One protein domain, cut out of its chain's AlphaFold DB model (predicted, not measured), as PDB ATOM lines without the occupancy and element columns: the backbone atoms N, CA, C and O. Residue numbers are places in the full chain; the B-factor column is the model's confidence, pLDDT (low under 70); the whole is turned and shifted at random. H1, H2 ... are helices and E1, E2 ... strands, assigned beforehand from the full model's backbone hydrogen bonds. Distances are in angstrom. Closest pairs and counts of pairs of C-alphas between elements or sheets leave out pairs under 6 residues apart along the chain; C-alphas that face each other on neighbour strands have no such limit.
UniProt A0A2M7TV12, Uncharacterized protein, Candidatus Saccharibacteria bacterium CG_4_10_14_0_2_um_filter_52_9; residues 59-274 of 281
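AT A GLANCE: This is residues 59 to 274 of the 281 residues of an uncharacterized protein of Candidatus Saccharibacteria bacterium CG_4_10_14_0_2_um_filter_52_9 (UniProt A0A2M7TV12). A ribbon of two antiparallel strands, E1 and E2, lies in the core; the long helix H2 and the helix H9 cross each other and pack on E1, while H3 packs on E2. H1 and H4 meet near the beginning of E1, H5 and H7 pack on the first residues of H9, and H8 and the small hairpin of E3 and E4 lie far from the ribbon. The printed part has 216 residues with ten named helices and four named strands, in the order H1 H2 H3 H4 E1 H5 H6 H7 E2 H8 H9 H10 E3 E4. The two sheets, of order E1 - E2 and E3 - E4, are antiparallel, and the class is mostly helix. The whole is compact and rounded, with a radius of gyration of the C-alphas of 16.8 A and spans of 46 by 42 by 37 A.

HOW THE PARTS SIT: E1, residues 129 to 135, and E2, residues 185 to 191, are antiparallel neighbours with directions 155 degrees apart; N 132 and O 188 are within hydrogen-bond range at 2.8 A, as are N 190 and O 130 at 2.9 A. The closest C-alphas of E1 and H2, residues 69 to 84, are those of Ala 133 and Ala 72, 5.2 A apart. The hub is H9, residues 224 to 236, which touches four helices; its closest C-alpha to E1 is that of Tyr 230, 5.9 A from that of Val 132. H9 touches H2 at a steep tilt of 57 degrees, opposite ways, with the C-alphas of Thr 233 and Ala 75 closest at 4.9 A. With residues 224 to 228 alone, H9 touches H5, residues 143 to 153, at a shallow tilt of 34.6 degrees, only just short of steep, the same way; the closest C-alphas are those of Val 228 and Ala 148, 5.9 A. H9 also touches H7, residues 171 to 175, with its residues 224 to 226 alone, the C-alphas of Leu 225 and Ala 175 being closest at 4.9 A. It only just touches H10, residues 246 to 250, with 3 pairs of C-alphas within 8 A; those of Trp 231 and Thr 250 are closest at 6.9 A. The closest C-alphas of E2 and H3, residues 98 to 108, are those of Val 185 and Ile 101, 6.9 A. H1, residues 59 to 67, touches H4, residues 111 to 123, about perpendicular at 77 degrees, with the C-alphas of Arg 62 and Val 114 closest at 6.3 A. E3, residues 260 to 262, and E4, residues 265 to 267, form a hairpin, with N 262 and O 265 within hydrogen-bond range at 2.9 A. H6, residues 163 to 166, is closest to E3 at the C-alphas of Leu 165 and Phe 262, 6.7 A. H8, residues 202 to 212, touches no helix. Every O i to N i+4 pair is within hydrogen-bond range in H1, H2, H3, H4, H5, H7, H8, H9 and H10; H6 is too short for such a pair.

IN THESE COORDINATES: H1 begins at C-alpha 59, (306.323, 334.564, 166.360), and measures 12.1 A from first to last C-alpha. H2 is the longest helix by residues, 22.2 A, and ends at C-alpha 84, (297.804, 355.205, 196.166). H3 measures 15.0 A, H4 18.2 A, H5 15.2 A, H8 15.2 A and H9 18.6 A. E1 and E2 measure 19.2 A each. E4 ends at C-alpha 267, (286.588, 327.522, 201.457).

THE WHOLE: The C-alphas farthest apart, of Asp 59 and Gly 264, are 50.8 A apart. The printed part has no cut. The long links are H2 to H3, 13 residues, and H8 to H9, 11 residues. Residues 252 to 253 pair antiparallel with residues 270 to 271. The mean pLDDT of the printed part is 89.2; residues 156 to 157, 161 to 163 and 263 are under 70.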
ATOM      1  N   ASP A  59     306.133 333.137 166.615       93.56
ATOM      2  CA  ASP A  59     306.323 334.564 166.360       93.56
ATOM      3  C   ASP A  59     304.982 335.310 166.384       93.56
ATOM      4  O   ASP A  59     304.888 336.333 167.052       93.56
ATOM      5  N   GLU A  60     303.920 334.760 165.785       93.62
ATOM      6  CA  GLU A  60     302.567 335.344 165.844       93.62
ATOM      7  C   GLU A  60     302.021 335.390 167.279       93.62
ATOM      8  O   GLU A  60     301.505 336.420 167.717       93.62
ATOM      9  N   VAL A  61     302.200 334.313 168.056       94.81
ATOM     10  CA  VAL A  61     301.825 334.295 169.482       94.81
ATOM     11  C   VAL A  61     302.609 335.363 170.241       94.81
ATOM     12  O   VAL A  61     302.040 336.110 171.037       94.81
ATOM     13  N   ARG A  62     303.918 335.467 169.996       96.69
ATOM     14  CA  ARG A  62     304.763 336.478 170.634       96.69
ATOM     15  C   ARG A  62     304.290 337.885 170.281       96.69
ATOM     16  O   ARG A  62     304.047 338.668 171.192       96.69
ATOM     17  N   GLU A  63     304.124 338.195 168.999       95.38
ATOM     18  CA  GLU A  63     303.641 339.493 168.516       95.38
ATOM     19  C   GLU A  63     302.284 339.859 169.126       95.38
ATOM     20  O   GLU A  63     302.106 340.987 169.589       95.38
ATOM     21  N   SER A  64     301.363 338.896 169.229       95.38
ATOM     22  CA  SER A  64     300.078 339.070 169.913       95.38
ATOM     23  C   SER A  64     300.254 339.467 171.383       95.38
ATOM     24  O   SER A  64     299.609 340.404 171.855       95.38
ATOM     25  N   LEU A  65     301.172 338.824 172.114       96.56
ATOM     26  CA  LEU A  65     301.462 339.174 173.509       96.56
ATOM     27  C   LEU A  65     302.118 340.556 173.652       96.56
ATOM     28  O   LEU A  65     301.743 341.304 174.554       96.56
ATOM     29  N   TYR A  66     303.038 340.930 172.756       96.38
ATOM     30  CA  TYR A  66     303.593 342.292 172.721       96.38
ATOM     31  C   TYR A  66     302.511 343.334 172.414       96.38
ATOM     32  O   TYR A  66     302.490 344.396 173.036       96.38
ATOM     33  N   GLY A  67     301.568 343.026 171.519       95.50
ATOM     34  CA  GLY A  67     300.435 343.897 171.202       95.50
ATOM     35  C   GLY A  67     299.529 344.195 172.403       95.50
ATOM     36  O   GLY A  67     298.888 345.245 172.445       95.50
ATOM     37  N   GLN A  68     299.512 343.321 173.414       97.06
ATOM     38  CA  GLN A  68     298.729 343.504 174.641       97.06
ATOM     39  C   GLN A  68     299.424 344.379 175.699       97.06
ATOM     40  O   GLN A  68     298.776 344.762 176.677       97.06
ATOM     41  N   LEU A  69     300.709 344.725 175.533       95.69
ATOM     42  CA  LEU A  69     301.481 345.443 176.556       95.69
ATOM     43  C   LEU A  69     300.877 346.786 176.941       95.69
ATOM     44  O   LEU A  69     300.771 347.078 178.128       95.69
ATOM     45  N   ASN A  70     300.434 347.574 175.963       94.69
ATOM     46  CA  ASN A  70     299.826 348.874 176.235       94.69
ATOM     47  C   ASN A  70     298.563 348.729 177.105       94.69
ATOM     48  O   ASN A  70     298.384 349.442 178.088       94.69
ATOM     49  N   THR A  71     297.706 347.751 176.801       96.19
ATOM     50  CA  THR A  71     296.509 347.467 177.604       96.19
ATOM     51  C   THR A  71     296.867 346.987 179.011       96.19
ATOM     52  O   THR A  71     296.265 347.440 179.986       96.19
ATOM     53  N   ALA A  72     297.858 346.101 179.136       96.50
ATOM     54  CA  ALA A  72     298.342 345.631 180.430       96.50
ATOM     55  C   ALA A  72     298.936 346.782 181.265       96.50
ATOM     56  O   ALA A  72     298.652 346.876 182.459       96.50
ATOM     57  N   TYR A  73     299.687 347.690 180.636       95.06
ATOM     58  CA  TYR A  73     300.253 348.881 181.268       95.06
ATOM     59  C   TYR A  73     299.170 349.854 181.750       95.06
ATOM     60  O   TYR A  73     299.220 350.305 182.890       95.06
ATOM     61  N   LEU A  74     298.142 350.125 180.940       94.75
ATOM     62  CA  LEU A  74     297.017 350.976 181.352       94.75
ATOM     63  C   LEU A  74     296.297 350.419 182.590       94.75
ATOM     64  O   LEU A  74     295.920 351.173 183.493       94.75
ATOM     65  N   ALA A  75     296.119 349.098 182.654       95.12
ATOM     66  CA  ALA A  75     295.539 348.429 183.814       95.12
ATOM     67  C   ALA A  75     296.449 348.512 185.051       95.12
ATOM     68  O   ALA A  75     295.961 348.812 186.144       95.12
ATOM     69  N   TYR A  76     297.755 348.296 184.871       95.06
ATOM     70  CA  TYR A  76     298.782 348.455 185.904       95.06
ATOM     71  C   TYR A  76     298.793 349.874 186.492       95.06
ATOM     72  O   TYR A  76     298.710 350.036 187.712       95.06
ATOM     73  N   ASP A  77     298.839 350.901 185.639       93.88
ATOM     74  CA  ASP A  77     298.842 352.311 186.042       93.88
ATOM     75  C   ASP A  77     297.555 352.659 186.802       93.88
ATOM     76  O   ASP A  77     297.595 353.154 187.930       93.88
ATOM     77  N   THR A  78     296.399 352.267 186.256       93.69
ATOM     78  CA  THR A  78     295.094 352.468 186.903       93.69
ATOM     79  C   THR A  78     295.036 351.824 188.288       93.69
ATOM     80  O   THR A  78     294.538 352.425 189.246       93.69
ATOM     81  N   LEU A  79     295.513 350.583 188.419       93.81
ATOM     82  CA  LEU A  79     295.497 349.876 189.693       93.81
ATOM     83  C   LEU A  79     296.459 350.512 190.701       93.81
ATOM     84  O   LEU A  79     296.113 350.626 191.877       93.81
ATOM     85  N   THR A  80     297.622 350.971 190.241       93.12
ATOM     86  CA  THR A  80     298.614 351.644 191.086       93.12
ATOM     87  C   THR A  80     298.093 352.976 191.616       93.12
ATOM     88  O   THR A  80     298.175 353.236 192.816       93.12
ATOM     89  N   GLN A  81     297.435 353.775 190.773       92.62
ATOM     90  CA  GLN A  81     296.768 355.006 191.205       92.62
ATOM     91  C   GLN A  81     295.693 354.724 192.271       92.62
ATOM     92  O   GLN A  81     295.648 355.388 193.307       92.62
ATOM     93  N   LYS A  82     294.873 353.680 192.079       92.31
ATOM     94  CA  LYS A  82     293.843 353.271 193.056       92.31
ATOM     95  C   LYS A  82     294.419 352.709 194.359       92.31
ATOM     96  O   LYS A  82     293.779 352.803 195.412       92.31
ATOM     97  N   LEU A  83     295.599 352.088 194.317       91.88
ATOM     98  CA  LEU A  83     296.335 351.715 195.526       91.88
ATOM     99  C   LEU A  83     296.722 352.980 196.298       91.88
ATOM    100  O   LEU A  83     296.415 353.091 197.488       91.88
ATOM    101  N   ASP A  84     297.296 353.957 195.600       92.12
ATOM    102  CA  ASP A  84     297.804 355.205 196.166       92.12
ATOM    103  C   ASP A  84     296.733 356.145 196.731       92.12
ATOM    104  O   ASP A  84     297.031 356.908 197.656       92.12
ATOM    105  N   ASP A  85     295.487 356.069 196.252       88.94
ATOM    106  CA  ASP A  85     294.346 356.814 196.809       88.94
ATOM    107  C   ASP A  85     294.132 356.534 198.309       88.94
ATOM    108  O   ASP A  85     293.643 357.387 199.053       88.94
ATOM    109  N   GLY A  86     294.518 355.341 198.775       79.75
ATOM    110  CA  GLY A  86     294.430 354.942 200.180       79.75
ATOM    111  C   GLY A  86     295.705 355.168 200.996       79.75
ATOM    112  O   GLY A  86     295.671 354.986 202.215       79.75
ATOM    113  N   ARG A  87     296.821 355.541 200.357       90.25
ATOM    114  CA  ARG A  87     298.154 355.578 200.976       90.25
ATOM    115  C   ARG A  87     298.607 357.001 201.277       90.25
ATOM    116  O   ARG A  87     298.230 357.974 200.624       90.25
ATOM    117  N   LYS A  88     299.473 357.146 202.284       88.00
ATOM    118  CA  LYS A  88     300.155 358.428 202.533       88.00
ATOM    119  C   LYS A  88     301.166 358.668 201.419       88.00
ATOM    120  O   LYS A  88     301.769 357.726 200.931       88.00
ATOM    121  N   THR A  89     301.445 359.930 201.093       86.81
ATOM    122  CA  THR A  89     302.374 360.316 200.009       86.81
ATOM    123  C   THR A  89     303.731 359.608 200.063       86.81
ATOM    124  O   THR A  89     304.278 359.272 199.024       86.81
ATOM    125  N   LYS A  90     304.267 359.371 201.264       86.81
ATOM    126  CA  LYS A  90     305.556 358.694 201.477       86.81
ATOM    127  C   LYS A  90     305.518 357.166 201.310       86.81
ATOM    128  O   LYS A  90     306.574 356.559 201.229       86.81
ATOM    129  N   ASP A  91     304.322 356.583 201.321       85.69
ATOM    130  CA  ASP A  91     304.068 355.141 201.247       85.69
ATOM    131  C   ASP A  91     303.478 354.766 199.863       85.69
ATOM    132  O   ASP A  91     303.074 353.625 199.635       85.69
ATOM    133  N   ARG A  92     303.400 355.744 198.945       87.62
ATOM    134  CA  ARG A  92     302.917 355.568 197.572       87.62
ATOM    135  C   ARG A  92     303.846 354.680 196.758       87.62
ATOM    136  O   ARG A  92     305.060 354.688 196.958       87.62
ATOM    137  N   VAL A  93     303.253 353.927 195.845       83.56
ATOM    138  CA  VAL A  93     303.963 353.014 194.955       83.56
ATOM    139  C   VAL A  93     304.714 353.809 193.890       83.56
ATOM    140  O   VAL A  93     304.169 354.725 193.278       83.56
ATOM    141  N   SER A  94     305.974 353.447 193.647       78.31
ATOM    142  CA  SER A  94     306.681 353.918 192.457       78.31
ATOM    143  C   SER A  94     306.156 353.151 191.248       78.31
ATOM    144  O   SER A  94     306.241 351.929 191.211       78.31
ATOM    145  N   ILE A  95     305.593 353.871 190.282       74.12
ATOM    146  CA  ILE A  95     305.170 353.312 188.997       74.12
ATOM    147  C   ILE A  95     306.430 353.158 188.146       74.12
ATOM    148  O   ILE A  95     307.124 354.151 187.907       74.12
ATOM    149  N   GLY A  96     306.721 351.938 187.691       75.62
ATOM    150  CA  GLY A  96     307.736 351.724 186.663       75.62
ATOM    151  C   GLY A  96     307.322 352.437 185.373       75.62
ATOM    152  O   GLY A  96     306.152 352.411 184.980       75.62
ATOM    153  N   SER A  97     308.257 353.109 184.708       83.88
ATOM    154  CA  SER A  97     307.990 353.681 183.389       83.88
ATOM    155  C   SER A  97     307.586 352.585 182.398       83.88
ATOM    156  O   SER A  97     307.972 351.425 182.538       83.88
ATOM    157  N   GLU A  98     306.835 352.947 181.356       86.00
ATOM    158  CA  GLU A  98     306.441 352.008 180.294       86.00
ATOM    159  C   GLU A  98     307.655 351.268 179.697       86.00
ATOM    160  O   GLU A  98     307.602 350.066 179.438       86.00
ATOM    161  N   THR A  99     308.791 351.963 179.567       89.31
ATOM    162  CA  THR A  99     310.067 351.383 179.129       89.31
ATOM    163  C   THR A  99     310.596 350.326 180.101       89.31
ATOM    164  O   THR A  99     311.014 349.258 179.662       89.31
ATOM    165  N   GLU A 100     310.590 350.598 181.409       89.50
ATOM    166  CA  GLU A 100     311.058 349.647 182.430       89.50
ATOM    167  C   GLU A 100     310.173 348.398 182.460       89.50
ATOM    168  O   GLU A 100     310.680 347.279 182.420       89.50
ATOM    169  N   ILE A 101     308.853 348.584 182.402       90.56
ATOM    170  CA  ILE A 101     307.881 347.484 182.353       90.56
ATOM    171  C   ILE A 101     308.048 346.657 181.078       90.56
ATOM    172  O   ILE A 101     307.961 345.433 181.129       90.56
ATOM    173  N   THR A 102     308.340 347.292 179.940       93.88
ATOM    174  CA  THR A 102     308.626 346.572 178.690       93.88
ATOM    175  C   THR A 102     309.878 345.702 178.828       93.88
ATOM    176  O   THR A 102     309.848 344.534 178.455       93.88
ATOM    177  N   ILE A 103     310.953 346.216 179.431       93.94
ATOM    178  CA  ILE A 103     312.188 345.446 179.668       93.94
ATOM    179  C   ILE A 103     311.942 344.275 180.633       93.94
ATOM    180  O   ILE A 103     312.429 343.159 180.405       93.94
ATOM    181  N   GLU A 104     311.177 344.494 181.706       94.69
ATOM    182  CA  GLU A 104     310.782 343.416 182.618       94.69
ATOM    183  C   GLU A 104     309.940 342.354 181.895       94.69
ATOM    184  O   GLU A 104     310.160 341.157 182.092       94.69
ATOM    185  N   PHE A 105     309.028 342.767 181.008       96.56
ATOM    186  CA  PHE A 105     308.229 341.849 180.200       96.56
ATOM    187  C   PHE A 105     309.089 341.008 179.259       96.56
ATOM    188  O   PHE A 105     308.925 339.791 179.226       96.56
ATOM    189  N   GLU A 106     310.020 341.624 178.529       95.75
ATOM    190  CA  GLU A 106     310.942 340.921 177.626       95.75
ATOM    191  C   GLU A 106     311.767 339.868 178.369       95.75
ATOM    192  O   GLU A 106     311.985 338.763 177.875       95.75
ATOM    193  N   THR A 107     312.189 340.193 179.592       94.81
ATOM    194  CA  THR A 107     312.932 339.268 180.454       94.81
ATOM    195  C   THR A 107     312.037 338.136 180.965       94.81
ATOM    196  O   THR A 107     312.469 336.986 181.090       94.81
ATOM    197  N   TRP A 108     310.778 338.443 181.272       95.38
ATOM    198  CA  TRP A 108     309.808 337.487 181.787       95.38
ATOM    199  C   TRP A 108     309.255 336.544 180.702       95.38
ATOM    200  O   TRP A 108     309.017 335.362 180.992       95.38
ATOM    201  N   LEU A 109     309.057 337.020 179.468       96.19
ATOM    202  CA  LEU A 109     308.457 336.274 178.361       96.19
ATOM    203  C   LEU A 109     309.480 335.350 177.685       96.19
ATOM    204  O   LEU A 109     310.050 335.643 176.636       96.19
ATOM    205  N   THR A 110     309.691 334.184 178.285       95.06
ATOM    206  CA  THR A 110     310.588 333.159 177.743       95.06
ATOM    207  C   THR A 110     309.953 332.381 176.589       95.06
ATOM    208  O   THR A 110     308.736 332.192 176.549       95.06
ATOM    209  N   ASP A 111     310.786 331.823 175.703       94.19
ATOM    210  CA  ASP A 111     310.345 330.938 174.610       94.19
ATOM    211  C   ASP A 111     309.490 329.764 175.114       94.19
ATOM    212  O   ASP A 111     308.531 329.368 174.460       94.19
ATOM    213  N   GLU A 112     309.788 329.241 176.308       93.31
ATOM    214  CA  GLU A 112     309.000 328.189 176.959       93.31
ATOM    215  C   GLU A 112     307.557 328.635 177.251       93.31
ATOM    216  O   GLU A 112     306.621 327.867 177.031       93.31
ATOM    217  N   LYS A 113     307.354 329.881 177.707       94.31
ATOM    218  CA  LYS A 113     306.007 330.419 177.953       94.31
ATOM    219  C   LYS A 113     305.249 330.606 176.643       94.31
ATOM    220  O   LYS A 113     304.082 330.231 176.574       94.31
ATOM    221  N   VAL A 114     305.914 331.133 175.613       95.56
ATOM    222  CA  VAL A 114     305.319 331.312 174.278       95.56
ATOM    223  C   VAL A 114     304.921 329.959 173.682       95.56
ATOM    224  O   VAL A 114     303.786 329.797 173.243       95.56
ATOM    225  N   ALA A 115     305.800 328.956 173.755       93.88
ATOM    226  CA  ALA A 115     305.515 327.603 173.279       93.88
ATOM    227  C   ALA A 115     304.372 326.932 174.049       93.88
ATOM    228  O   ALA A 115     303.558 326.228 173.456       93.88
ATOM    229  N   TYR A 116     304.273 327.165 175.361       92.88
ATOM    230  CA  TYR A 116     303.147 326.672 176.148       92.88
ATOM    231  C   TYR A 116     301.817 327.305 175.713       92.88
ATOM    232  O   TYR A 116     300.835 326.586 175.540       92.88
ATOM    233  N   VAL A 117     301.786 328.629 175.520       94.06
ATOM    234  CA  VAL A 117     300.594 329.350 175.039       94.06
ATOM    235  C   VAL A 117     300.170 328.834 173.669       94.06
ATOM    236  O   VAL A 117     299.008 328.473 173.501       94.06
ATOM    237  N   GLN A 118     301.117 328.724 172.734       95.06
ATOM    238  CA  GLN A 118     300.873 328.191 171.396       95.06
ATOM    239  C   GLN A 118     300.259 326.788 171.469       95.06
ATOM    240  O   GLN A 118     299.171 326.563 170.948       95.06
ATOM    241  N   ALA A 119     300.897 325.860 172.190       93.19
ATOM    242  CA  ALA A 119     300.410 324.488 172.318       93.19
ATOM    243  C   ALA A 119     299.019 324.413 172.976       93.19
ATOM    244  O   ALA A 119     298.207 323.558 172.620       93.19
ATOM    245  N   ALA A 120     298.725 325.300 173.931       91.56
ATOM    246  CA  ALA A 120     297.410 325.380 174.557       91.56
ATOM    247  C   ALA A 120     296.336 325.886 173.576       91.56
ATOM    248  O   ALA A 120     295.240 325.331 173.543       91.56
ATOM    249  N   MET A 121     296.655 326.891 172.755       93.12
ATOM    250  CA  MET A 121     295.758 327.426 171.720       93.12
ATOM    251  C   MET A 121     295.576 326.460 170.540       93.12
ATOM    252  O   MET A 121     294.498 326.390 169.961       93.12
ATOM    253  N   GLU A 122     296.589 325.657 170.209       92.12
ATOM    254  CA  GLU A 122     296.457 324.561 169.242       92.12
ATOM    255  C   GLU A 122     295.521 323.454 169.756       92.12
ATOM    256  O   GLU A 122     294.759 322.871 168.983       92.12
ATOM    257  N   ALA A 123     295.570 323.158 171.060       90.94
ATOM    258  CA  ALA A 123     294.729 322.141 171.687       90.94
ATOM    259  C   ALA A 123     293.267 322.593 171.877       90.94
ATOM    260  O   ALA A 123     292.360 321.762 171.797       90.94
ATOM    261  N   ASP A 124     293.034 323.888 172.113       89.69
ATOM    262  CA  ASP A 124     291.712 324.522 172.153       89.69
ATOM    263  C   ASP A 124     291.734 325.807 171.303       89.69
ATOM    264  O   ASP A 124     292.113 326.867 171.806       89.69
ATOM    265  N   PRO A 125     291.299 325.752 170.027       88.75
ATOM    266  CA  PRO A 125     291.331 326.898 169.112       88.75
ATOM    267  C   PRO A 125     290.508 328.118 169.542       88.75
ATOM    268  O   PRO A 125     290.656 329.191 168.956       88.75
ATOM    269  N   GLU A 126     289.636 327.988 170.541       88.12
ATOM    270  CA  GLU A 126     288.867 329.094 171.123       88.12
ATOM    271  C   GLU A 126     289.531 329.673 172.388       88.12
ATOM    272  O   GLU A 126     289.095 330.704 172.905       88.12
ATOM    273  N   LEU A 127     290.576 329.025 172.911       90.44
ATOM    274  CA  LEU A 127     291.345 329.523 174.044       90.44
ATOM    275  C   LEU A 127     292.145 330.755 173.623       90.44
ATOM    276  O   LEU A 127     292.835 330.764 172.605       90.44
ATOM    277  N   ARG A 128     292.076 331.810 174.427       92.31
ATOM    278  CA  ARG A 128     292.910 333.006 174.287       92.31
ATOM    279  C   ARG A 128     293.528 333.332 175.635       92.31
ATOM    280  O   ARG A 128     292.996 332.942 176.673       92.31
ATOM    281  N   PHE A 129     294.637 334.060 175.620       95.00
ATOM    282  CA  PHE A 129     295.313 334.513 176.830       95.00
ATOM    283  C   PHE A 129     295.326 336.033 176.891       95.00
ATOM    284  O   PHE A 129     295.602 336.698 175.895       95.00
ATOM    285  N   THR A 130     295.049 336.559 178.081       97.19
ATOM    286  CA  THR A 130     295.175 337.981 178.396       97.19
ATOM    287  C   THR A 130     296.448 338.209 179.198       97.19
ATOM    288  O   THR A 130     296.627 337.600 180.256       97.19
ATOM    289  N   LEU A 131     297.318 339.092 178.713       98.25
ATOM    290  CA  LEU A 131     298.483 339.576 179.440       98.25
ATOM    291  C   LEU A 131     298.047 340.534 180.550       98.25
ATOM    292  O   LEU A 131     297.375 341.533 180.309       98.25
ATOM    293  N   VAL A 132     298.469 340.244 181.774       98.00
ATOM    294  CA  VAL A 132     298.158 341.033 182.965       98.00
ATOM    295  C   VAL A 132     299.458 341.478 183.621       98.00
ATOM    296  O   VAL A 132     300.306 340.646 183.933       98.00
ATOM    297  N   ALA A 133     299.591 342.785 183.852       97.00
ATOM    298  CA  ALA A 133     300.717 343.414 184.536       97.00
ATOM    299  C   ALA A 133     300.254 343.918 185.910       97.00
ATOM    300  O   ALA A 133     299.520 344.897 186.008       97.00
ATOM    301  N   THR A 134     300.634 343.225 186.984       96.44
ATOM    302  CA  THR A 134     300.187 343.541 188.352       96.44
ATOM    303  C   THR A 134     301.308 344.207 189.154       96.44
ATOM    304  O   THR A 134     302.421 343.685 189.132       96.44
ATOM    305  N   PRO A 135     301.054 345.295 189.907       94.38
ATOM    306  CA  PRO A 135     302.056 345.901 190.784       94.38
ATOM    307  C   PRO A 135     302.639 344.906 191.787       94.38
ATOM    308  O   PRO A 135     301.903 344.302 192.572       94.38
ATOM    309  N   ASN A 136     303.964 344.744 191.778       93.88
ATOM    310  CA  ASN A 136     304.672 343.832 192.670       93.88
ATOM    311  C   ASN A 136     305.094 344.543 193.962       93.88
ATOM    312  O   ASN A 136     306.267 344.793 194.223       93.88
ATOM    313  N   VAL A 137     304.105 344.907 194.778       92.19
ATOM    314  CA  VAL A 137     304.306 345.770 195.948       92.19
ATOM    315  C   VAL A 137     303.795 345.146 197.231       92.19
ATOM    316  O   VAL A 137     302.895 344.308 197.233       92.19
ATOM    317  N   GLU A 138     304.340 345.594 198.358       91.12
ATOM    318  CA  GLU A 138     303.784 345.234 199.654       91.12
ATOM    319  C   GLU A 138     302.401 345.877 199.814       91.12
ATOM    320  O   GLU A 138     302.231 347.080 199.589       91.12
ATOM    321  N   LEU A 139     301.408 345.067 200.192       91.12
ATOM    322  CA  LEU A 139     300.056 345.538 200.470       91.12
ATOM    323  C   LEU A 139     299.792 345.679 201.965       91.12
ATOM    324  O   LEU A 139     300.191 344.849 202.785       91.12
ATOM    325  N   GLU A 140     299.017 346.703 202.300       90.50
ATOM    326  CA  GLU A 140     298.444 346.888 203.621       90.50
ATOM    327  C   GLU A 140     297.124 346.117 203.779       90.50
ATOM    328  O   GLU A 140     296.460 345.666 202.834       90.50
ATOM    329  N   LYS A 141     296.700 345.960 205.035       88.94
ATOM    330  CA  LYS A 141     295.457 345.267 205.365       88.94
ATOM    331  C   LYS A 141     294.246 345.971 204.753       88.94
ATOM    332  O   LYS A 141     293.966 347.124 205.056       88.94
ATOM    333  N   GLY A 142     293.465 345.212 203.986       88.62
ATOM    334  CA  GLY A 142     292.210 345.675 203.391       88.62
ATOM    335  C   GLY A 142     292.373 346.381 202.046       88.62
ATOM    336  O   GLY A 142     291.359 346.717 201.444       88.62
ATOM    337  N   GLU A 143     293.596 346.567 201.534       92.19
ATOM    338  CA  GLU A 143     293.794 347.211 200.230       92.19
ATOM    339  C   GLU A 143     293.192 346.398 199.085       92.19
ATOM    340  O   GLU A 143     292.433 346.951 198.298       92.19
ATOM    341  N   VAL A 144     293.431 345.084 199.038       92.00
ATOM    342  CA  VAL A 144     292.833 344.205 198.013       92.00
ATOM    343  C   VAL A 144     291.303 344.247 198.062       92.00
ATOM    344  O   VAL A 144     290.646 344.358 197.031       92.00
ATOM    345  N   GLU A 145     290.726 344.204 199.269       89.94
ATOM    346  CA  GLU A 145     289.273 344.284 199.468       89.94
ATOM    347  C   GLU A 145     288.719 345.625 198.963       89.94
ATOM    348  O   GLU A 145     287.714 345.648 198.253       89.94
ATOM    349  N   ARG A 146     289.389 346.733 199.305       91.00
ATOM    350  CA  ARG A 146     289.038 348.080 198.844       91.00
ATOM    351  C   ARG A 146     289.082 348.159 197.323       91.00
ATOM    352  O   ARG A 146     288.105 348.585 196.725       91.00
ATOM    353  N   LEU A 147     290.181 347.729 196.705       92.38
ATOM    354  CA  LEU A 147     290.359 347.767 195.254       92.38
ATOM    355  C   LEU A 147     289.260 346.998 194.520       92.38
ATOM    356  O   LEU A 147     288.674 347.526 193.576       92.38
ATOM    357  N   ALA A 148     288.957 345.782 194.977       90.25
ATOM    358  CA  ALA A 148     287.913 344.963 194.383       90.25
ATOM    359  C   ALA A 148     286.535 345.640 194.505       90.25
ATOM    360  O   ALA A 148     285.854 345.819 193.500       90.25
ATOM    361  N   LYS A 149     286.165 346.132 195.695       88.56
ATOM    362  CA  LYS A 149     284.905 346.872 195.897       88.56
ATOM    363  C   LYS A 149     284.809 348.126 195.035       88.56
ATOM    364  O   LYS A 149     283.807 348.326 194.357       88.56
ATOM    365  N   THR A 150     285.859 348.944 195.019       89.38
ATOM    366  CA  THR A 150     285.918 350.168 194.211       89.38
ATOM    367  C   THR A 150     285.827 349.862 192.716       89.38
ATOM    368  O   THR A 150     285.272 350.662 191.968       89.38
ATOM    369  N   PHE A 151     286.334 348.715 192.251       89.31
ATOM    370  CA  PHE A 151     286.075 348.267 190.884       89.31
ATOM    371  C   PHE A 151     284.581 348.013 190.662       89.31
ATOM    372  O   PHE A 151     284.026 348.543 189.702       89.31
ATOM    373  N   GLY A 152     283.941 347.246 191.551       85.44
ATOM    374  CA  GLY A 152     282.520 346.891 191.470       85.44
ATOM    375  C   GLY A 152     281.567 348.085 191.531       85.44
ATOM    376  O   GLY A 152     280.589 348.117 190.795       85.44
ATOM    377  N   GLU A 153     281.878 349.111 192.325       83.94
ATOM    378  CA  GLU A 153     281.110 350.369 192.386       83.94
ATOM    379  C   GLU A 153     281.087 351.127 191.045       83.94
ATOM    380  O   GLU A 153     280.202 351.945 190.798       83.94
ATOM    381  N   GLN A 154     282.060 350.863 190.168       79.06
ATOM    382  CA  GLN A 154     282.179 351.466 188.837       79.06
ATOM    383  C   GLN A 154     281.548 350.602 187.735       79.06
ATOM    384  O   GLN A 154     281.771 350.853 186.550       79.06
ATOM    385  N   GLN A 155     280.820 349.547 188.098       72.00
ATOM    386  CA  GLN A 155     280.266 348.578 187.161       72.00
ATOM    387  C   GLN A 155     278.747 348.485 187.289       72.00
ATOM    388  O   GLN A 155     278.195 348.708 188.365       72.00
ATOM    389  N   PRO A 156     278.047 348.113 186.203       67.19
ATOM    390  CA  PRO A 156     276.636 347.744 186.297       67.19
ATOM    391  C   PRO A 156     276.426 346.475 187.140       67.19
ATOM    392  O   PRO A 156     275.331 346.250 187.653       67.19
ATOM    393  N   TYR A 157     277.475 345.666 187.300       69.62
ATOM    394  CA  TYR A 157     277.524 344.457 188.111       69.62
ATOM    395  C   TYR A 157     278.580 344.589 189.208       69.62
ATOM    396  O   TYR A 157     279.733 344.894 188.923       69.62
ATOM    397  N   GLU A 158     278.204 344.347 190.463       75.94
ATOM    398  CA  GLU A 158     279.151 344.430 191.576       75.94
ATOM    399  C   GLU A 158     280.194 343.298 191.520       75.94
ATOM    400  O   GLU A 158     280.046 342.271 190.852       75.94
ATOM    401  N   THR A 159     281.276 343.466 192.270       77.88
ATOM    402  CA  THR A 159     282.245 342.394 192.504       77.88
ATOM    403  C   THR A 159     281.804 341.547 193.688       77.88
ATOM    404  O   THR A 159     281.508 342.086 194.758       77.88
ATOM    405  N   SER A 160     281.842 340.222 193.560       70.06
ATOM    406  CA  SER A 160     281.606 339.336 194.703       70.06
ATOM    407  C   SER A 160     282.877 339.208 195.543       70.06
ATOM    408  O   SER A 160     283.690 338.309 195.332       70.06
ATOM    409  N   VAL A 161     283.028 340.088 196.533       68.31
ATOM    410  CA  VAL A 161     284.111 340.029 197.523       68.31
ATOM    411  C   VAL A 161     283.559 339.491 198.839       68.31
ATOM    412  O   VAL A 161     282.853 340.189 199.568       68.31
ATOM    413  N   TYR A 162     283.893 338.247 199.188       69.06
ATOM    414  CA  TYR A 162     283.516 337.677 200.485       69.06
ATOM    415  C   TYR A 162     284.404 338.239 201.599       69.06
ATOM    416  O   TYR A 162     285.350 337.586 202.047       69.06
ATOM    417  N   GLU A 163     284.083 339.442 202.085       68.06
ATOM    418  CA  GLU A 163     284.900 340.183 203.061       68.06
ATOM    419  C   GLU A 163     285.330 339.336 204.264       68.06
ATOM    420  O   GLU A 163     286.474 339.383 204.716       68.06
ATOM    421  N   ASN A 164     284.406 338.540 204.805       73.38
ATOM    422  CA  ASN A 164     284.669 337.741 205.997       73.38
ATOM    423  C   ASN A 164     285.670 336.606 205.753       73.38
ATOM    424  O   ASN A 164     286.317 336.162 206.704       73.38
ATOM    425  N   LEU A 165     285.781 336.141 204.507       81.94
ATOM    426  CA  LEU A 165     286.772 335.158 204.097       81.94
ATOM    427  C   LEU A 165     288.109 335.841 203.784       81.94
ATOM    428  O   LEU A 165     289.134 335.377 204.269       81.94
ATOM    429  N   TYR A 166     288.106 336.984 203.087       86.12
ATOM    430  CA  TYR A 166     289.324 337.750 202.771       86.12
ATOM    431  C   TYR A 166     290.065 338.174 204.046       86.12
ATOM    432  O   TYR A 166     291.275 338.008 204.151       86.12
ATOM    433  N   LYS A 167     289.330 338.596 205.085       86.94
ATOM    434  CA  LYS A 167     289.879 338.955 206.408       86.94
ATOM    435  C   LYS A 167     290.589 337.796 207.140       86.94
ATOM    436  O   LYS A 167     291.150 338.028 208.211       86.94
ATOM    437  N   LYS A 168     290.540 336.558 206.624       90.56
ATOM    438  CA  LYS A 168     291.260 335.384 207.159       90.56
ATOM    439  C   LYS A 168     292.648 335.179 206.549       90.56
ATOM    440  O   LYS A 168     293.366 334.307 207.039       90.56
ATOM    441  N   TYR A 169     293.001 335.950 205.526       92.75
ATOM    442  CA  TYR A 169     294.288 335.897 204.843       92.75
ATOM    443  C   TYR A 169     295.093 337.164 205.134       92.75
ATOM    444  O   TYR A 169     294.538 338.233 205.410       92.75
ATOM    445  N   SER A 170     296.413 337.032 205.110       93.62
ATOM    446  CA  SER A 170     297.328 338.168 205.102       93.62
ATOM    447  C   SER A 170     297.218 338.946 203.783       93.62
ATOM    448  O   SER A 170     296.793 338.387 202.766       93.62
ATOM    449  N   PRO A 171     297.601 340.235 203.764       92.94
ATOM    450  CA  PRO A 171     297.621 341.015 202.529       92.94
ATOM    451  C   PRO A 171     298.473 340.357 201.443       92.94
ATOM    452  O   PRO A 171     298.046 340.288 200.298       92.94
ATOM    453  N   GLN A 172     299.626 339.804 201.817       92.62
ATOM    454  CA  GLN A 172     300.576 339.166 200.907       92.62
ATOM    455  C   GLN A 172     300.034 337.846 200.338       92.62
ATOM    456  O   GLN A 172     300.220 337.587 199.154       92.62
ATOM    457  N   GLU A 173     299.295 337.050 201.124       94.31
ATOM    458  CA  GLU A 173     298.581 335.869 200.601       94.31
ATOM    459  C   GLU A 173     297.557 336.258 199.522       94.31
ATOM    460  O   GLU A 173     297.442 335.576 198.508       94.31
ATOM    461  N   LEU A 174     296.822 337.360 199.714       94.06
ATOM    462  CA  LEU A 174     295.852 337.844 198.724       94.06
ATOM    463  C   LEU A 174     296.533 338.497 197.510       94.06
ATOM    464  O   LEU A 174     296.027 338.389 196.392       94.06
ATOM    465  N   ALA A 175     297.665 339.166 197.727       93.19
ATOM    466  CA  ALA A 175     298.418 339.864 196.695       93.19
ATOM    467  C   ALA A 175     299.169 338.906 195.766       93.19
ATOM    468  O   ALA A 175     299.251 339.151 194.565       93.19
ATOM    469  N   GLY A 176     299.728 337.822 196.313       91.94
ATOM    470  CA  GLY A 176     300.642 336.936 195.586       91.94
ATOM    471  C   GLY A 176     301.945 337.613 195.138       91.94
ATOM    472  O   GLY A 176     302.680 337.033 194.348       91.94
ATOM    473  N   THR A 177     302.212 338.829 195.616       90.75
ATOM    474  CA  THR A 177     303.385 339.644 195.286       90.75
ATOM    475  C   THR A 177     304.609 339.188 196.070       90.75
ATOM    476  O   THR A 177     304.497 338.812 197.240       90.75
ATOM    477  N   ASP A 178     305.783 339.339 195.470       88.81
ATOM    478  CA  ASP A 178     307.078 339.195 196.125       88.81
ATOM    479  C   ASP A 178     307.967 340.398 195.773       88.81
ATOM    480  O   ASP A 178     308.793 340.316 194.863       88.81
ATOM    481  N   PRO A 179     307.828 341.527 196.491       85.25
ATOM    482  CA  PRO A 179     308.633 342.723 196.235       85.25
ATOM    483  C   PRO A 179     310.135 342.508 196.477       85.25
ATOM    484  O   PRO A 179     310.953 343.345 196.106       85.25
ATOM    485  N   SER A 180     310.528 341.403 197.124       86.44
ATOM    486  CA  SER A 180     311.935 341.118 197.420       86.44
ATOM    487  C   SER A 180     312.718 340.594 196.213       86.44
ATOM    488  O   SER A 180     313.949 340.587 196.249       86.44
ATOM    489  N   ASN A 181     312.026 340.198 195.138       86.44
ATOM    490  CA  ASN A 181     312.650 339.709 193.908       86.44
ATOM    491  C   ASN A 181     313.257 340.827 193.033       86.44
ATOM    492  O   ASN A 181     313.983 340.517 192.091       86.44
ATOM    493  N   GLY A 182     313.000 342.099 193.365       84.38
ATOM    494  CA  GLY A 182     313.548 343.269 192.678       84.38
ATOM    495  C   GLY A 182     312.805 343.712 191.413       84.38
ATOM    496  O   GLY A 182     313.266 344.660 190.788       84.38
ATOM    497  N   ASN A 183     311.696 343.061 191.053       88.88
ATOM    498  CA  ASN A 183     310.846 343.440 189.922       88.88
ATOM    499  C   ASN A 183     309.712 344.361 190.387       88.88
ATOM    500  O   ASN A 183     309.095 344.084 191.422       88.88
ATOM    501  N   ASP A 184     309.375 345.380 189.600       89.50
ATOM    502  CA  ASP A 184     308.272 346.302 189.904       89.50
ATOM    503  C   ASP A 184     306.907 345.733 189.492       89.50
ATOM    504  O   ASP A 184     305.854 346.127 190.019       89.50
ATOM    505  N   VAL A 185     306.906 344.773 188.564       93.75
ATOM    506  CA  VAL A 185     305.694 344.176 188.010       93.75
ATOM    507  C   VAL A 185     305.733 342.649 188.053       93.75
ATOM    508  O   VAL A 185     306.742 341.981 187.839       93.75
ATOM    509  N   MET A 186     304.572 342.069 188.337       94.44
ATOM    510  CA  MET A 186     304.303 340.652 188.178       94.44
ATOM    511  C   MET A 186     303.440 340.447 186.937       94.44
ATOM    512  O   MET A 186     302.274 340.850 186.903       94.44
ATOM    513  N   PHE A 187     304.010 339.786 185.935       96.50
ATOM    514  CA  PHE A 187     303.298 339.406 184.722       96.50
ATOM    515  C   PHE A 187     302.624 338.041 184.851       96.50
ATOM    516  O   PHE A 187     303.188 337.094 185.411       96.50
ATOM    517  N   SER A 188     301.433 337.945 184.265       96.81
ATOM    518  CA  SER A 188     300.658 336.714 184.143       96.81
ATOM    519  C   SER A 188     299.932 336.646 182.810       96.81
ATOM    520  O   SER A 188     299.548 337.666 182.244       96.81
ATOM    521  N   LEU A 189     299.701 335.422 182.341       96.62
ATOM    522  CA  LEU A 189     298.828 335.129 181.209       96.62
ATOM    523  C   LEU A 189     297.608 334.397 181.737       96.62
ATOM    524  O   LEU A 189     297.722 333.276 182.233       96.62
ATOM    525  N   ILE A 190     296.454 335.050 181.667       95.50
ATOM    526  CA  ILE A 190     295.200 334.499 182.176       95.50
ATOM    527  C   ILE A 190     294.393 333.945 180.997       95.50
ATOM    528  O   ILE A 190     294.122 334.693 180.054       95.50
ATOM    529  N   PRO A 191     294.032 332.649 181.014       92.75
ATOM    530  CA  PRO A 191     293.227 332.050 179.958       92.75
ATOM    531  C   PRO A 191     291.792 332.590 179.980       92.75
ATOM    532  O   PRO A 191     291.217 332.808 181.044       92.75
ATOM    533  N   SER A 192     291.181 332.733 178.803       89.12
ATOM    534  CA  SER A 192     289.785 333.164 178.622       89.12
ATOM    535  C   SER A 192     288.747 332.108 179.022       89.12
ATOM    536  O   SER A 192     287.547 332.383 179.009       89.12
ATOM    537  N   LYS A 193     289.195 330.892 179.357       84.25
ATOM    538  CA  LYS A 193     288.359 329.741 179.698       84.25
ATOM    539  C   LYS A 193     288.869 329.026 180.944       84.25
ATOM    540  O   LYS A 193     290.063 329.012 181.242       84.25
ATOM    541  N   PHE A 194     287.944 328.362 181.630       79.25
ATOM    542  CA  PHE A 194     288.266 327.435 182.710       79.25
ATOM    543  C   PHE A 194     288.854 326.142 182.167       79.25
ATOM    544  O   PHE A 194     288.314 325.553 181.235       79.25
ATOM    545  N   ASP A 195     289.890 325.645 182.835       80.12
ATOM    546  CA  ASP A 195     290.311 324.263 182.660       80.12
ATOM    547  C   ASP A 195     289.342 323.342 183.420       80.12
ATOM    548  O   ASP A 195     289.305 323.322 184.657       80.12
ATOM    549  N   GLU A 196     288.545 322.563 182.687       78.75
ATOM    550  CA  GLU A 196     287.611 321.590 183.263       78.75
ATOM    551  C   GLU A 196     288.316 320.542 184.141       78.75
ATOM    552  O   GLU A 196     287.723 320.024 185.098       78.75
ATOM    553  N   ALA A 197     289.598 320.257 183.880       75.75
ATOM    554  CA  ALA A 197     290.402 319.357 184.699       75.75
ATOM    555  C   ALA A 197     290.689 319.932 186.096       75.75
ATOM    556  O   ALA A 197     290.978 319.174 187.025       75.75
ATOM    557  N   LEU A 198     290.562 321.252 186.270       79.44
ATOM    558  CA  LEU A 198     290.694 321.957 187.543       79.44
ATOM    559  C   LEU A 198     289.338 322.176 188.233       79.44
ATOM    560  O   LEU A 198     289.190 323.097 189.033       79.44
ATOM    561  N   THR A 199     288.343 321.319 187.997       79.50
ATOM    562  CA  THR A 199     287.060 321.352 188.716       79.50
ATOM    563  C   THR A 199     287.063 320.467 189.975       79.50
ATOM    564  O   THR A 199     287.821 319.505 190.112       79.50
ATOM    565  N   GLY A 200     286.196 320.785 190.946       81.69
ATOM    566  CA  GLY A 200     285.962 319.952 192.132       81.69
ATOM    567  C   GLY A 200     286.369 320.588 193.465       81.69
ATOM    568  O   GLY A 200     286.145 321.772 193.716       81.69
ATOM    569  N   THR A 201     286.883 319.772 194.389       86.12
ATOM    570  CA  THR A 201     287.289 320.235 195.728       86.12
ATOM    571  C   THR A 201     288.666 320.894 195.679       86.12
ATOM    572  O   THR A 201     289.502 320.483 194.882       86.12
ATOM    573  N   VAL A 202     288.941 321.838 196.588       85.81
ATOM    574  CA  VAL A 202     290.249 322.524 196.685       85.81
ATOM    575  C   VAL A 202     291.412 321.524 196.717       85.81
ATOM    576  O   VAL A 202     292.366 321.672 195.969       85.81
ATOM    577  N   VAL A 203     291.285 320.437 197.486       87.62
ATOM    578  CA  VAL A 203     292.307 319.375 197.568       87.62
ATOM    579  C   VAL A 203     292.572 318.714 196.209       87.62
ATOM    580  O   VAL A 203     293.724 318.473 195.858       87.62
ATOM    581  N   LYS A 204     291.522 318.422 195.428       89.38
ATOM    582  CA  LYS A 204     291.678 317.843 194.084       89.38
ATOM    583  C   LYS A 204     292.329 318.840 193.127       89.38
ATOM    584  O   LYS A 204     293.229 318.456 192.390       89.38
ATOM    585  N   GLN A 205     291.908 320.103 193.178       89.94
ATOM    586  CA  GLN A 205     292.462 321.167 192.340       89.94
ATOM    587  C   GLN A 205     293.952 321.393 192.637       89.94
ATOM    588  O   GLN A 205     294.757 321.438 191.715       89.94
ATOM    589  N   GLN A 206     294.341 321.441 193.914       91.25
ATOM    590  CA  GLN A 206     295.740 321.568 194.339       91.25
ATOM    591  C   GLN A 206     296.596 320.381 193.882       91.25
ATOM    592  O   GLN A 206     297.690 320.579 193.359       91.25
ATOM    593  N   ALA A 207     296.095 319.149 194.033       91.44
ATOM    594  CA  ALA A 207     296.800 317.961 193.559       91.44
ATOM    595  C   ALA A 207     296.992 317.989 192.035       91.44
ATOM    596  O   ALA A 207     298.083 317.695 191.547       91.44
ATOM    597  N   LYS A 208     295.958 318.395 191.288       92.06
ATOM    598  CA  LYS A 208     296.024 318.489 189.830       92.06
ATOM    599  C   LYS A 208     296.978 319.587 189.361       92.06
ATOM    600  O   LYS A 208     297.791 319.334 188.477       92.06
ATOM    601  N   LEU A 209     296.942 320.761 189.990       91.88
ATOM    602  CA  LEU A 209     297.900 321.833 189.722       91.88
ATOM    603  C   LEU A 209     299.337 321.357 189.958       91.88
ATOM    604  O   LEU A 209     300.183 321.553 189.094       91.88
ATOM    605  N   ALA A 210     299.601 320.665 191.069       93.75
ATOM    606  CA  ALA A 210     300.928 320.128 191.363       93.75
ATOM    607  C   ALA A 210     301.400 319.088 190.327       93.75
ATOM    608  O   ALA A 210     302.599 318.956 190.088       93.75
ATOM    609  N   GLU A 211     300.490 318.337 189.697       93.88
ATOM    610  CA  GLU A 211     300.829 317.474 188.560       93.88
ATOM    611  C   GLU A 211     301.183 318.284 187.311       93.88
ATOM    612  O   GLU A 211     302.190 317.990 186.670       93.88
ATOM    613  N   MET A 212     300.392 319.307 186.983       90.56
ATOM    614  CA  MET A 212     300.623 320.173 185.819       90.56
ATOM    615  C   MET A 212     301.926 320.971 185.957       90.56
ATOM    616  O   MET A 212     302.692 321.079 185.001       90.56
ATOM    617  N   GLN A 213     302.240 321.436 187.168       93.25
ATOM    618  CA  GLN A 213     303.468 322.167 187.485       93.25
ATOM    619  C   GLN A 213     304.747 321.338 187.300       93.25
ATOM    620  O   GLN A 213     305.825 321.905 187.157       93.25
ATOM    621  N   LYS A 214     304.660 320.000 187.249       93.06
ATOM    622  CA  LYS A 214     305.816 319.158 186.889       93.06
ATOM    623  C   LYS A 214     306.221 319.325 185.426       93.06
ATOM    624  O   LYS A 214     307.393 319.151 185.114       93.06
ATOM    625  N   ALA A 215     305.256 319.603 184.549       87.75
ATOM    626  CA  ALA A 215     305.485 319.809 183.122       87.75
ATOM    627  C   ALA A 215     305.707 321.288 182.781       87.75
ATOM    628  O   ALA A 215     306.459 321.584 181.862       87.75
ATOM    629  N   ASN A 216     305.082 322.204 183.525       88.56
ATOM    630  CA  ASN A 216     305.288 323.642 183.386       88.56
ATOM    631  C   ASN A 216     305.385 324.293 184.781       88.56
ATOM    632  O   ASN A 216     304.356 324.656 185.363       88.56
ATOM    633  N   PRO A 217     306.605 324.458 185.328       90.12
ATOM    634  CA  PRO A 217     306.821 325.044 186.654       90.12
ATOM    635  C   PRO A 217     306.334 326.489 186.804       90.12
ATOM    636  O   PRO A 217     306.155 326.950 187.929       90.12
ATOM    637  N   SER A 218     306.109 327.203 185.694       87.38
ATOM    638  CA  SER A 218     305.597 328.578 185.708       87.38
ATOM    639  C   SER A 218     304.079 328.652 185.904       87.38
ATOM    640  O   SER A 218     303.551 329.741 186.128       87.38
ATOM    641  N   LEU A 219     303.357 327.524 185.825       90.69
ATOM    642  CA  LEU A 219     301.915 327.504 186.069       90.69
ATOM    643  C   LEU A 219     301.602 327.906 187.506       90.69
ATOM    644  O   LEU A 219     302.120 327.330 188.462       90.69
ATOM    645  N   LYS A 220     300.677 328.851 187.657       92.62
ATOM    646  CA  LYS A 220     300.160 329.291 188.950       92.62
ATOM    647  C   LYS A 220     298.682 329.646 188.846       92.62
ATOM    648  O   LYS A 220     298.164 329.895 187.762       92.62
ATOM    649  N   VAL A 221     298.017 329.688 189.996       92.81
ATOM    650  CA  VAL A 221     296.681 330.280 190.115       92.81
ATOM    651  C   VAL A 221     296.863 331.784 190.308       92.81
ATOM    652  O   VAL A 221     297.654 332.154 191.183       92.81
ATOM    653  N   PRO A 222     296.162 332.640 189.543       94.38
ATOM    654  CA  PRO A 222     296.205 334.079 189.767       94.38
ATOM    655  C   PRO A 222     295.832 334.427 191.210       94.38
ATOM    656  O   PRO A 222     294.895 333.856 191.781       94.38
ATOM    657  N   SER A 223     296.558 335.364 191.809       95.19
ATOM    658  CA  SER A 223     296.202 335.918 193.113       95.19
ATOM    659  C   SER A 223     294.907 336.736 193.043       95.19
ATOM    660  O   SER A 223     294.354 336.995 191.971       95.19
ATOM    661  N   VAL A 224     294.403 337.168 194.199       94.56
ATOM    662  CA  VAL A 224     293.230 338.048 194.244       94.56
ATOM    663  C   VAL A 224     293.566 339.416 193.650       94.56
ATOM    664  O   VAL A 224     292.757 339.973 192.913       94.56
ATOM    665  N   LEU A 225     294.765 339.947 193.916       95.56
ATOM    666  CA  LEU A 225     295.210 341.193 193.289       95.56
ATOM    667  C   LEU A 225     295.300 341.045 191.765       95.56
ATOM    668  O   LEU A 225     294.793 341.907 191.060       95.56
ATOM    669  N   GLU A 226     295.854 339.937 191.261       96.44
ATOM    670  CA  GLU A 226     295.915 339.661 189.819       96.44
ATOM    671  C   GLU A 226     294.528 339.563 189.185       96.44
ATOM    672  O   GLU A 226     294.346 340.026 188.063       96.44
ATOM    673  N   ALA A 227     293.535 339.014 189.894       94.94
ATOM    674  CA  ALA A 227     292.152 339.008 189.428       94.94
ATOM    675  C   ALA A 227     291.585 340.433 189.302       94.94
ATOM    676  O   ALA A 227     290.947 340.753 188.303       94.94
ATOM    677  N   VAL A 228     291.863 341.315 190.268       94.94
ATOM    678  CA  VAL A 228     291.452 342.726 190.184       94.94
ATOM    679  C   VAL A 228     292.165 343.444 189.035       94.94
ATOM    680  O   VAL A 228     291.521 344.185 188.292       94.94
ATOM    681  N   THR A 229     293.469 343.209 188.853       96.44
ATOM    682  CA  THR A 229     294.223 343.731 187.704       96.44
ATOM    683  C   THR A 229     293.623 343.241 186.395       96.44
ATOM    684  O   THR A 229     293.403 344.036 185.490       96.44
ATOM    685  N   TYR A 230     293.291 341.956 186.304       96.56
ATOM    686  CA  TYR A 230     292.698 341.357 185.117       96.56
ATOM    687  C   TYR A 230     291.378 342.023 184.730       96.56
ATOM    688  O   TYR A 230     291.168 342.321 183.558       96.56
ATOM    689  N   TRP A 231     290.516 342.357 185.694       94.75
ATOM    690  CA  TRP A 231     289.292 343.102 185.393       94.75
ATOM    691  C   TRP A 231     289.577 344.507 184.848       94.75
ATOM    692  O   TRP A 231     288.866 344.974 183.958       94.75
ATOM    693  N   GLN A 232     290.622 345.179 185.347       95.06
ATOM    694  CA  GLN A 232     291.079 346.448 184.771       95.06
ATOM    695  C   GLN A 232     291.631 346.255 183.357       95.06
ATOM    696  O   GLN A 232     291.337 347.071 182.491       95.06
ATOM    697  N   THR A 233     292.366 345.171 183.099       96.75
ATOM    698  CA  THR A 233     292.876 344.830 181.763       96.75
ATOM    699  C   THR A 233     291.738 344.598 180.776       96.75
ATOM    700  O   THR A 233     291.763 345.169 179.690       96.75
ATOM    701  N   LEU A 234     290.708 343.838 181.163       93.88
ATOM    702  CA  LEU A 234     289.504 343.644 180.348       93.88
ATOM    703  C   LEU A 234     288.799 344.978 180.065       93.88
ATOM    704  O   LEU A 234     288.393 345.249 178.940       93.88
ATOM    705  N   ARG A 235     288.707 345.865 181.061       91.25
ATOM    706  CA  ARG A 235     288.131 347.199 180.853       91.25
ATOM    707  C   ARG A 235     288.971 348.052 179.905       91.25
ATOM    708  O   ARG A 235     288.421 348.726 179.037       91.25
ATOM    709  N   ALA A 236     290.292 348.014 180.049       92.75
ATOM    710  CA  ALA A 236     291.223 348.735 179.190       92.75
ATOM    711  C   ALA A 236     291.228 348.201 177.745       92.75
ATOM    712  O   ALA A 236     291.507 348.968 176.826       92.75
ATOM    713  N   SER A 237     290.880 346.927 177.522       91.19
ATOM    714  CA  SER A 237     290.675 346.360 176.180       91.19
ATOM    715  C   SER A 237     289.291 346.657 175.587       91.19
ATOM    716  O   SER A 237     289.022 346.284 174.447       91.19
ATOM    717  N   GLY A 238     288.423 347.354 176.328       90.62
ATOM    718  CA  GLY A 238     287.089 347.759 175.884       90.62
ATOM    719  C   GLY A 238     285.949 346.849 176.349       90.62
ATOM    720  O   GLY A 238     284.796 347.119 176.005       90.62
ATOM    721  N   ASP A 239     286.215 345.809 177.147       89.69
ATOM    722  CA  ASP A 239     285.154 345.004 177.757       89.69
ATOM    723  C   ASP A 239     284.502 345.774 178.917       89.69
ATOM    724  O   ASP A 239     285.124 346.133 179.917       89.69
ATOM    725  N   THR A 240     283.206 346.037 178.792       84.12
ATOM    726  CA  THR A 240     282.444 346.774 179.810       84.12
ATOM    727  C   THR A 240     282.017 345.907 180.995       84.12
ATOM    728  O   THR A 240     281.491 346.454 181.966       84.12
ATOM    729  N   LEU A 241     282.194 344.579 180.898       85.44
ATOM    730  CA  LEU A 241     281.758 343.560 181.859       85.44
ATOM    731  C   LEU A 241     280.298 343.742 182.292       85.44
ATOM    732  O   LEU A 241     279.930 343.518 183.444       85.44
ATOM    733  N   SER A 242     279.465 344.182 181.349       82.38
ATOM    734  CA  SER A 242     278.042 344.469 181.550       82.38
ATOM    735  C   SER A 242     277.118 343.409 180.943       82.38
ATOM    736  O   SER A 242     275.895 343.482 181.083       82.38
ATOM    737  N   ASP A 243     277.695 342.393 180.302       81.62
ATOM    738  CA  ASP A 243     276.982 341.304 179.639       81.62
ATOM    739  C   ASP A 243     276.795 340.066 180.540       81.62
ATOM    740  O   ASP A 243     277.344 339.963 181.638       81.62
ATOM    741  N   SER A 244     275.993 339.103 180.077       78.19
ATOM    742  CA  SER A 244     275.760 337.842 180.796       78.19
ATOM    743  C   SER A 244     277.018 336.986 180.966       78.19
ATOM    744  O   SER A 244     277.033 336.099 181.818       78.19
ATOM    745  N   GLU A 245     278.065 337.255 180.185       83.44
ATOM    746  CA  GLU A 245     279.318 336.506 180.185       83.44
ATOM    747  C   GLU A 245     280.330 337.052 181.196       83.44
ATOM    748  O   GLU A 245     281.320 336.378 181.476       83.44
ATOM    749  N   ALA A 246     280.081 338.219 181.805       84.62
ATOM    750  CA  ALA A 246     280.964 338.830 182.800       84.62
ATOM    751  C   ALA A 246     281.371 337.843 183.907       84.62
ATOM    752  O   ALA A 246     282.547 337.776 184.268       84.62
ATOM    753  N   PHE A 247     280.438 337.007 184.380       84.62
ATOM    754  CA  PHE A 247     280.734 335.957 185.358       84.62
ATOM    755  C   PHE A 247     281.778 334.963 184.830       84.62
ATOM    756  O   PHE A 247     282.787 334.718 185.486       84.62
ATOM    757  N   TYR A 248     281.552 334.397 183.642       83.06
ATOM    758  CA  TYR A 248     282.420 333.367 183.070       83.06
ATOM    759  C   TYR A 248     283.789 333.924 182.677       83.06
ATOM    760  O   TYR A 248     284.797 333.260 182.882       83.06
ATOM    761  N   LYS A 249     283.840 335.168 182.195       86.94
ATOM    762  CA  LYS A 249     285.088 335.850 181.836       86.94
ATOM    763  C   LYS A 249     285.977 336.143 183.042       86.94
ATOM    764  O   LYS A 249     287.192 336.206 182.888       86.94
ATOM    765  N   THR A 250     285.381 336.382 184.215       88.25
ATOM    766  CA  THR A 250     286.084 336.961 185.373       88.25
ATOM    767  C   THR A 250     286.203 336.047 186.583       88.25
ATOM    768  O   THR A 250     286.972 336.378 187.488       88.25
ATOM    769  N   TYR A 251     285.454 334.939 186.636       88.31
ATOM    770  CA  TYR A 251     285.486 334.032 187.779       88.31
ATOM    771  C   TYR A 251     286.879 333.405 187.926       88.31
ATOM    772  O   TYR A 251     287.416 332.805 187.004       88.31
ATOM    773  N   ILE A 252     287.485 333.547 189.099       89.75
ATOM    774  CA  ILE A 252     288.753 332.915 189.463       89.75
ATOM    775  C   ILE A 252     288.596 332.366 190.875       89.75
ATOM    776  O   ILE A 252     288.247 333.091 191.804       89.75
ATOM    777  N   ARG A 253     288.890 331.076 191.048       89.50
ATOM    778  CA  ARG A 253     288.945 330.430 192.361       89.50
ATOM    779  C   ARG A 253     290.386 330.332 192.831       89.50
ATOM    780  O   ARG A 253     291.185 329.634 192.213       89.50
ATOM    781  N   HIS A 254     290.705 330.933 193.970       92.62
ATOM    782  CA  HIS A 254     292.073 331.005 194.497       92.62
ATOM    783  C   HIS A 254     292.445 329.742 195.289       92.62
ATOM    784  O   HIS A 254     292.790 329.788 196.470       92.62
ATOM    785  N   PHE A 255     292.315 328.571 194.655       91.12
ATOM    786  CA  PHE A 255     292.487 327.262 195.299       91.12
ATOM    787  C   PHE A 255     293.938 326.933 195.673       91.12
ATOM    788  O   PHE A 255     294.178 325.944 196.361       91.12
ATOM    789  N   ASN A 256     294.908 327.747 195.254       90.75
ATOM    790  CA  ASN A 256     296.283 327.690 195.747       90.75
ATOM    791  C   ASN A 256     296.407 328.148 197.210       90.75
ATOM    792  O   ASN A 256     297.384 327.798 197.865       90.75
ATOM    793  N   LEU A 257     295.437 328.906 197.727       92.31
ATOM    794  CA  LEU A 257     295.412 329.319 199.124       92.31
ATOM    795  C   LEU A 257     294.910 328.196 200.033       92.31
ATOM    796  O   LEU A 257     294.051 327.391 199.663       92.31
ATOM    797  N   ASP A 258     295.393 328.193 201.273       91.44
ATOM    798  CA  ASP A 258     294.878 327.295 202.300       91.44
ATOM    799  C   ASP A 258     293.398 327.569 202.562       91.44
ATOM    800  O   ASP A 258     292.997 328.703 202.850       91.44
ATOM    801  N   ALA A 259     292.581 326.518 202.540       90.56
ATOM    802  CA  ALA A 259     291.168 326.642 202.859       90.56
ATOM    803  C   ALA A 259     290.981 327.087 204.321       90.56
ATOM    804  O   ALA A 259     291.516 326.476 205.250       90.56
ATOM    805  N   LYS A 260     290.180 328.132 204.545       88.38
ATOM    806  CA  LYS A 260     289.845 328.633 205.886       88.38
ATOM    807  C   LYS A 260     288.382 328.343 206.207       88.38
ATOM    808  O   LYS A 260     287.517 328.317 205.332       88.38
ATOM    809  N   ARG A 261     288.091 328.143 207.496       83.75
ATOM    810  CA  ARG A 261     286.722 327.956 207.995       83.75
ATOM    811  C   ARG A 261     285.992 329.289 208.141       83.75
ATOM    812  O   ARG A 261     286.495 330.208 208.790       83.75
ATOM    813  N   PHE A 262     284.766 329.340 207.634       71.88
ATOM    814  CA  PHE A 262     283.841 330.456 207.795       71.88
ATOM    815  C   PHE A 262     282.392 329.946 207.745       71.88
ATOM    816  O   PHE A 262     282.070 329.104 206.922       71.88
ATOM    817  N   GLY A 263     281.519 330.406 208.647       64.44
ATOM    818  CA  GLY A 263     280.078 330.107 208.578       64.44
ATOM    819  C   GLY A 263     279.692 328.617 208.541       64.44
ATOM    820  O   GLY A 263     278.713 328.267 207.898       64.44
ATOM    821  N   GLY A 264     280.462 327.728 209.180       74.62
ATOM    822  CA  GLY A 264     280.197 326.278 209.189       74.62
ATOM    823  C   GLY A 264     280.717 325.508 207.967       74.62
ATOM    824  O   GLY A 264     280.684 324.280 207.971       74.62
ATOM    825  N   TRP A 265     281.269 326.199 206.969       76.00
ATOM    826  CA  TRP A 265     281.925 325.608 205.804       76.00
ATOM    827  C   TRP A 265     283.415 325.990 205.756       76.00
ATOM    828  O   TRP A 265     283.902 326.795 206.554       76.00
ATOM    829  N   SER A 266     284.177 325.337 204.877       81.31
ATOM    830  CA  SER A 266     285.585 325.653 204.615       81.31
ATOM    831  C   SER A 266     285.738 325.976 203.141       81.31
ATOM    832  O   SER A 266     285.214 325.241 202.304       81.31
ATOM    833  N   GLY A 267     286.458 327.046 202.827       85.38
ATOM    834  CA  GLY A 267     286.588 327.522 201.457       85.38
ATOM    835  C   GLY A 267     287.839 328.350 201.235       85.38
ATOM    836  O   GLY A 267     288.608 328.605 202.162       85.38
ATOM    837  N   VAL A 268     288.016 328.743 199.982       88.75
ATOM    838  CA  VAL A 268     289.031 329.685 199.509       88.75
ATOM    839  C   VAL A 268     288.311 330.873 198.873       88.75
ATOM    840  O   VAL A 268     287.140 330.728 198.515       88.75
ATOM    841  N   PRO A 269     288.964 332.036 198.753       89.56
ATOM    842  CA  PRO A 269     288.430 333.156 198.003       89.56
ATOM    843  C   PRO A 269     288.049 332.756 196.576       89.56
ATOM    844  O   PRO A 269     288.765 331.999 195.915       89.56
ATOM    845  N   ASP A 270     286.952 333.339 196.111       87.94
ATOM    846  CA  ASP A 270     286.627 333.481 194.700       87.94
ATOM    847  C   ASP A 270     286.681 334.981 194.366       87.94
ATOM    848  O   ASP A 270     286.377 335.822 195.224       87.94
ATOM    849  N   SER A 271     287.063 335.304 193.137       88.75
ATOM    850  CA  SER A 271     287.016 336.650 192.567       88.75
ATOM    851  C   SER A 271     286.151 336.602 191.321       88.75
ATOM    852  O   SER A 271     286.401 335.785 190.445       88.75
ATOM    853  N   VAL A 272     285.113 337.439 191.250       88.62
ATOM    854  CA  VAL A 272     284.227 337.512 190.081       88.62
ATOM    855  C   VAL A 272     283.500 338.854 190.010       88.62
ATOM    856  O   VAL A 272     283.137 339.425 191.044       88.62
ATOM    857  N   VAL A 273     283.251 339.318 188.787       85.06
ATOM    858  CA  VAL A 273     282.304 340.390 188.460       85.06
ATOM    859  C   VAL A 273     280.986 339.732 188.065       85.06
ATOM    860  O   VAL A 273     280.928 338.968 187.103       85.06
ATOM    861  N   ALA A 274     279.926 339.973 188.832       79.12
ATOM    862  CA  ALA A 274     278.637 339.329 188.601       79.12
ATOM    863  C   ALA A 274     277.496 340.273 188.959       79.12
ATOM    864  O   ALA A 274     277.575 341.008 189.943       79.12
TER     865      ALA A 274